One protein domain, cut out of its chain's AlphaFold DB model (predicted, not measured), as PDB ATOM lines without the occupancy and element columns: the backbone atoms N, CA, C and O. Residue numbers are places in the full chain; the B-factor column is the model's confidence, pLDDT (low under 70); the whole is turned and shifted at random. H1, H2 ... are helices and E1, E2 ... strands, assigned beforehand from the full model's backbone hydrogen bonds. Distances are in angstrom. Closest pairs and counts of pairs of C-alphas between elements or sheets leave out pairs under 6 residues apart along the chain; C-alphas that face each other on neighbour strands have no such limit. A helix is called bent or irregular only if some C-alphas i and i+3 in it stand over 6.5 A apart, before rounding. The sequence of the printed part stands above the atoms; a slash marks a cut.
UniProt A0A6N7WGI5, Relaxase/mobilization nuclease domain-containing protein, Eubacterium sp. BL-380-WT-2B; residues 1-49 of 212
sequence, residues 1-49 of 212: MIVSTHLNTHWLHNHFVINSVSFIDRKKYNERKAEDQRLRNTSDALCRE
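This is residues 1 to 49 of the 212 residues of the protein "Relaxase/mobilization nuclease domain-containing protein" of Eubacterium sp. BL-380-WT-2B (UniProt A0A6N7WGI5). The model is an open, U-like shape: a two-stranded hairpin, E1 and E2, makes one arm, the helix H1 makes the other, and a long loop, residues 18 to 32, joins them round one end. H1 does not pack on the hairpin; it stands free across an open gap, and residues 7 to 12 at the turn and 22 to 27 of the loop stick out as well. The printed part has 49 residues, with two named strands and one named helix in the order E1, E2, H1, and the sheet, E1 - E2, is antiparallel. The class is mixed, helices and strands; the whole is loose, with a radius of gyration of the C-alphas of 13.7 A, and elongated, with spans of 39 by 23 by 19 A.

Find C-alpha 2 at (118.725, 137.343, 122.950), where E1, residues 2 to 6, begins; it runs 13.3 A to C-alpha 6. Look next at E2, residues 13 to 17, which starts at C-alpha 13 at (115.636, 141.028, 136.183) and also runs 13.3 A, to C-alpha 17. Then go to Lys 33, where H1, residues 33 to 49, begins; from there it runs 24.3 A to C-alpha 49 at (116.136, 122.335, 140.449).

Begin with the sheet: E1 and E2 form a hairpin of antiparallel neighbours, with 158 degrees between their N-to-C directions. Look at Thr 5 and Asn 14, whose C-alphas face each other at 4.4 A, and at Ile 2 and Val 17, whose C-alphas face each other at 5.1 A. Between these strands N 4 and O 15 are within hydrogen-bond range at 3.0 A, and N 15 and O 4 at 2.8 A. From the sheet move outward to H1: E1 and H1 are apart, with no C-alpha of the one within 8 A of the other. Residues 32 to 49, of which 33 to 49 belong to H1, stand free, with no C-alpha 8 or more residues away along the chain within 10 A. In H1, which is not bent, every O i to N i+4 pair is within hydrogen-bond range.

Look at His 10 and Asp 25 for the two C-alphas farthest apart, at 40.4 A; those of Met 1 and Glu 49, the first and last printed, are 23.1 A apart. The link from E1 to E2 is short, with 6 residues, and the link from E2 to H1 is long, with 15. The printed part begins at residue 1, the chain's first residue, ends at residue 49 and has no cut. In the B-factor column you will find a mean pLDDT of 91.1 for the printed part, and no printed residue is under 70.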
ATOM      1  N   MET A   1     117.586 134.175 119.583       80.38
ATOM      2  CA  MET A   1     117.001 134.626 120.865       80.38
ATOM      3  C   MET A   1     118.086 135.376 121.606       80.38
ATOM      4  O   MET A   1     119.216 134.910 121.583       80.38
ATOM      5  N   ILE A   2     117.767 136.531 122.187       89.56
ATOM      6  CA  ILE A   2     118.725 137.343 122.950       89.56
ATOM      7  C   ILE A   2     118.225 137.425 124.394       89.56
ATOM      8  O   ILE A   2     117.023 137.582 124.623       89.56
ATOM      9  N   VAL A   3     119.141 137.304 125.353       91.06
ATOM     10  CA  VAL A   3     118.873 137.454 126.788       91.06
ATOM     11  C   VAL A   3     119.759 138.573 127.316       91.06
ATOM     12  O   VAL A   3     120.951 138.594 127.018       91.06
ATOM     13  N   SER A   4     119.187 139.502 128.079       93.12
ATOM     14  CA  SER A   4     119.946 140.550 128.769       93.12
ATOM     15  C   SER A   4     119.536 140.630 130.233       93.12
ATOM     16  O   SER A   4     118.351 140.573 130.555       93.12
ATOM     17  N   THR A   5     120.518 140.745 131.121       92.62
ATOM     18  CA  THR A   5     120.301 140.810 132.569       92.62
ATOM     19  C   THR A   5     120.563 142.229 133.049       92.62
ATOM     20  O   THR A   5     121.639 142.780 132.831       92.62
ATOM     21  N   HIS A   6     119.575 142.834 133.700       92.75
ATOM     22  CA  HIS A   6     119.689 144.163 134.284       92.75
ATOM     23  C   HIS A   6     120.096 144.056 135.755       92.75
ATOM     24  O   HIS A   6     119.372 143.489 136.576       92.75
ATOM     25  N   LEU A   7     121.259 144.635 136.068       93.44
ATOM     26  CA  LEU A   7     121.840 144.702 137.416       93.44
ATOM     27  C   LEU A   7     121.775 146.120 138.019       93.44
ATOM     28  O   LEU A   7     122.201 146.340 139.145       93.44
ATOM     29  N   ASN A   8     121.269 147.097 137.262       91.88
ATOM     30  CA  ASN A   8     121.239 148.517 137.632       91.88
ATOM     31  C   ASN A   8     120.021 148.914 138.485       91.88
ATOM     32  O   ASN A   8     119.936 150.051 138.943       91.88
ATOM     33  N   THR A   9     119.058 148.012 138.670       88.19
ATOM     34  CA  THR A   9     117.861 148.235 139.488       88.19
ATOM     35  C   THR A   9     117.944 147.469 140.800       88.19
ATOM     36  O   THR A   9     118.630 146.458 140.892       88.19
ATOM     37  N   HIS A  10     117.171 147.898 141.801       87.44
ATOM     38  CA  HIS A  10     117.107 147.226 143.107       87.44
ATOM     39  C   HIS A  10     116.762 145.725 143.013       87.44
ATOM     40  O   HIS A  10     117.184 144.940 143.854       87.44
ATOM     41  N   TRP A  11     116.026 145.323 141.971       87.06
ATOM     42  CA  TRP A  11     115.716 143.927 141.674       87.06
ATOM     43  C   TRP A  11     116.439 143.484 140.406       87.06
ATOM     44  O   TRP A  11     116.309 144.134 139.363       87.06
ATOM     45  N   LEU A  12     117.148 142.361 140.483       89.44
ATOM     46  CA  LEU A  12     117.731 141.712 139.314       89.44
ATOM     47  C   LEU A  12     116.602 141.186 138.423       89.44
ATOM     48  O   LEU A  12     115.698 140.500 138.902       89.44
ATOM     49  N   HIS A  13     116.631 141.517 137.134       90.19
ATOM     50  CA  HIS A  13     115.636 141.028 136.183       90.19
ATOM     51  C   HIS A  13     116.253 140.755 134.813       90.19
ATOM     52  O   HIS A  13     117.229 141.386 134.413       90.19
ATOM     53  N   ASN A  14     115.665 139.799 134.097       90.50
ATOM     54  CA  ASN A  14     116.082 139.418 132.755       90.50
ATOM     55  C   ASN A  14     115.071 139.926 131.724       90.50
ATOM     56  O   ASN A  14     113.862 139.821 131.936       90.50
ATOM     57  N   HIS A  15     115.565 140.418 130.591       92.00
ATOM     58  CA  HIS A  15     114.780 140.692 129.392       92.00
ATOM     59  C   HIS A  15     115.052 139.614 128.350       92.00
ATOM     60  O   HIS A  15     116.201 139.378 127.965       92.00
ATOM     61  N   PHE A  16     113.979 138.984 127.879       90.69
ATOM     62  CA  PHE A  16     114.012 138.008 126.798       90.69
ATOM     63  C   PHE A  16     113.522 138.659 125.507       90.69
ATOM     64  O   PHE A  16     112.382 139.108 125.429       90.69
ATOM     65  N   VAL A  17     114.369 138.669 124.479       91.25
ATOM     66  CA  VAL A  17     113.994 139.104 123.132       91.25
ATOM     67  C   VAL A  17     113.864 137.869 122.250       91.25
ATOM     68  O   VAL A  17     114.847 137.200 121.897       91.25
ATOM     69  N   ILE A  18     112.616 137.553 121.916       89.31
ATOM     70  CA  ILE A  18     112.232 136.391 121.116       89.31
ATOM     71  C   ILE A  18     111.739 136.895 119.761       89.31
ATOM     72  O   ILE A  18     110.950 137.835 119.688       89.31
ATOM     73  N   ASN A  19     112.214 136.276 118.679       90.06
ATOM     74  CA  ASN A  19     111.695 136.575 117.351       90.06
ATOM     75  C   ASN A  19     110.293 135.967 117.212       90.06
ATOM     76  O   ASN A  19     110.103 134.780 117.478       90.06
ATOM     77  N   SER A  20     109.323 136.776 116.792       90.12
ATOM     78  CA  SER A  20     107.928 136.359 116.671       90.12
ATOM     79  C   SER A  20     107.662 135.494 115.441       90.12
ATOM     80  O   SER A  20     106.634 134.828 115.405       90.12
ATOM     81  N   VAL A  21     108.553 135.472 114.446       92.06
ATOM     82  CA  VAL A  21     108.429 134.621 113.253       92.06
ATOM     83  C   VAL A  21     109.714 133.839 113.056       92.06
ATOM     84  O   VAL A  21     110.804 134.404 113.016       92.06
ATOM     85  N   SER A  22     109.600 132.525 112.916       90.75
ATOM     86  CA  SER A  22     110.756 131.682 112.645       90.75
ATOM     87  C   SER A  22     111.253 131.897 111.215       90.75
ATOM     88  O   SER A  22     110.483 131.922 110.256       90.75
ATOM     89  N   PHE A  23     112.566 132.055 111.074       90.94
ATOM     90  CA  PHE A  23     113.212 132.265 109.778       90.94
ATOM     91  C   PHE A  23     113.174 131.010 108.888       90.94
ATOM     92  O   PHE A  23     113.188 131.124 107.667       90.94
ATOM     93  N   ILE A  24     113.097 129.820 109.494       92.94
ATOM     94  CA  ILE A  24     113.196 128.534 108.792       92.94
ATOM     95  C   ILE A  24     111.847 128.143 108.182       92.94
ATOM     96  O   ILE A  24     111.737 127.916 106.983       92.94
ATOM     97  N   ASP A  25     110.808 128.074 109.011       92.81
ATOM     98  CA  ASP A  25     109.482 127.571 108.629       92.81
ATOM     99  C   ASP A  25     108.443 128.684 108.415       92.81
ATOM    100  O   ASP A  25     107.296 128.394 108.076       92.81
ATOM    101  N   ARG A  26     108.832 129.955 108.610       91.38
ATOM    102  CA  ARG A  26     107.973 131.151 108.505       91.38
ATOM    103  C   ARG A  26     106.751 131.122 109.425       91.38
ATOM    104  O   ARG A  26     105.823 131.913 109.247       91.38
ATOM    105  N   LYS A  27     106.729 130.231 110.422       92.81
ATOM    106  CA  LYS A  27     105.627 130.147 111.379       92.81
ATOM    107  C   LYS A  27     105.764 131.235 112.433       92.81
ATOM    108  O   LYS A  27     106.865 131.576 112.867       92.81
ATOM    109  N   LYS A  28     104.618 131.768 112.854       91.75
ATOM    110  CA  LYS A  28     104.528 132.786 113.899       91.75
ATOM    111  C   LYS A  28     104.422 132.135 115.280       91.75
ATOM    112  O   LYS A  28     103.695 131.157 115.456       91.75
ATOM    113  N   TYR A  29     105.106 132.716 116.259       89.25
ATOM    114  CA  TYR A  29     104.930 132.420 117.670       89.25
ATOM    115  C   TYR A  29     103.484 132.679 118.098       89.25
ATOM    116  O   TYR A  29     102.844 133.660 117.707       89.25
ATOM    117  N   ASN A  30     102.961 131.754 118.888       87.75
ATOM    118  CA  ASN A  30     101.563 131.709 119.247       87.75
ATOM    119  C   ASN A  30     101.394 132.098 120.718       87.75
ATOM    120  O   ASN A  30     101.566 131.268 121.607       87.75
ATOM    121  N   GLU A  31     101.032 133.357 120.952       86.06
ATOM    122  CA  GLU A  31     100.827 133.954 122.280       86.06
ATOM    123  C   GLU A  31      99.497 133.500 122.907       86.06
ATOM    124  O   GLU A  31      98.558 134.271 123.120       86.06
ATOM    125  N   ARG A  32      99.371 132.195 123.165       92.12
ATOM    126  CA  ARG A  32      98.243 131.635 123.918       92.12
ATOM    127  C   ARG A  32      98.580 131.623 125.400       92.12
ATOM    128  O   ARG A  32      99.679 131.251 125.787       92.12
ATOM    129  N   LYS A  33      97.562 131.841 126.238       89.75
ATOM    130  CA  LYS A  33      97.671 131.710 127.704       89.75
ATOM    131  C   LYS A  33      98.284 130.375 128.157       89.75
ATOM    132  O   LYS A  33      98.931 130.323 129.195       89.75
ATOM    133  N   ALA A  34      98.067 129.302 127.391       91.19
ATOM    134  CA  ALA A  34      98.664 127.996 127.657       91.19
ATOM    135  C   ALA A  34     100.191 127.987 127.447       91.19
ATOM    136  O   ALA A  34     100.903 127.418 128.269       91.19
ATOM    137  N   GLU A  35     100.697 128.653 126.403       90.31
ATOM    138  CA  GLU A  35     102.141 128.779 126.157       90.31
ATOM    139  C   GLU A  35     102.802 129.680 127.205       90.31
ATOM    140  O   GLU A  35     103.859 129.331 127.729       90.31
ATOM    141  N   ASP A  36     102.144 130.774 127.603       88.31
ATOM    142  CA  ASP A  36     102.620 131.625 128.703       88.31
ATOM    143  C   ASP A  36     102.731 130.835 130.014       88.31
ATOM    144  O   ASP A  36     103.719 130.944 130.744       88.31
ATOM    145  N   GLN A  37     101.720 130.015 130.323       90.75
ATOM    146  CA  GLN A  37     101.735 129.164 131.510       90.75
ATOM    147  C   GLN A  37     102.826 128.093 131.420       90.75
ATOM    148  O   GLN A  37     103.488 127.809 132.414       90.75
ATOM    149  N   ARG A  38     103.055 127.523 130.233       92.75
ATOM    150  CA  ARG A  38     104.131 126.558 129.997       92.75
ATOM    151  C   ARG A  38     105.507 127.179 130.231       92.75
ATOM    152  O   ARG A  38     106.343 126.547 130.880       92.75
ATOM    153  N   LEU A  39     105.734 128.406 129.761       90.31
ATOM    154  CA  LEU A  39     106.983 129.131 129.998       90.31
ATOM    155  C   LEU A  39     107.212 129.364 131.497       90.31
ATOM    156  O   LEU A  39     108.299 129.086 132.000       90.31
ATOM    157  N   ARG A  40     106.170 129.791 132.223       91.00
ATOM    158  CA  ARG A  40     106.213 129.961 133.686       91.00
ATOM    159  C   ARG A  40     106.538 128.658 134.405       91.00
ATOM    160  O   ARG A  40     107.485 128.624 135.174       91.00
ATOM    161  N   ASN A  41     105.822 127.580 134.094       93.00
ATOM    162  CA  ASN A  41     106.036 126.277 134.724       93.00
ATOM    163  C   ASN A  41     107.457 125.751 134.481       93.00
ATOM    164  O   ASN A  41     108.062 125.182 135.381       93.00
ATOM    165  N   THR A  42     107.988 125.953 133.271       93.94
ATOM    166  CA  THR A  42     109.361 125.557 132.925       93.94
ATOM    167  C   THR A  42     110.373 126.378 133.723       93.94
ATOM    168  O   THR A  42     111.308 125.816 134.285       93.94
ATOM    169  N   SER A  43     110.160 127.693 133.832       92.50
ATOM    170  CA  SER A  43     110.991 128.570 134.663       92.50
ATOM    171  C   SER A  43     110.950 128.158 136.135       92.50
ATOM    172  O   SER A  43     111.998 128.029 136.755       92.50
ATOM    173  N   ASP A  44     109.762 127.914 136.687       94.00
ATOM    174  CA  ASP A  44     109.584 127.510 138.082       94.00
ATOM    175  C   ASP A  44     110.214 126.137 138.360       94.00
ATOM    176  O   ASP A  44     110.773 125.920 139.432       94.00
ATOM    177  N   ALA A  45     110.145 125.199 137.409       94.94
ATOM    178  CA  ALA A  45     110.799 123.896 137.521       94.94
ATOM    179  C   ALA A  45     112.328 124.034 137.586       94.94
ATOM    180  O   ALA A  45     112.943 123.476 138.492       94.94
ATOM    181  N   LEU A  46     112.917 124.840 136.696       94.50
ATOM    182  CA  LEU A  46     114.351 125.143 136.724       94.50
ATOM    183  C   LEU A  46     114.737 125.840 138.032       94.50
ATOM    184  O   LEU A  46     115.700 125.449 138.680       94.50
ATOM    185  N   CYS A  47     113.967 126.835 138.477       93.50
ATOM    186  CA  CYS A  47     114.227 127.491 139.755       93.50
ATOM    187  C   CYS A  47     114.236 126.490 140.920       93.50
ATOM    188  O   CYS A  47     115.133 126.566 141.751       93.50
ATOM    189  N   ARG A  48     113.312 125.520 140.960       94.25
ATOM    190  CA  ARG A  48     113.320 124.467 141.993       94.25
ATOM    191  C   ARG A  48     114.542 123.554 141.901       94.25
ATOM    192  O   ARG A  48     115.111 123.233 142.940       94.25
ATOM    193  N   GLU A  49     114.945 123.165 140.692       96.31
ATOM    194  CA  GLU A  49     116.136 122.335 140.449       96.31
ATOM    195  C   GLU A  49     117.412 123.003 140.980       96.31
ATOM    196  O   GLU A  49     118.216 122.361 141.646       96.31
TER     197      GLU A  49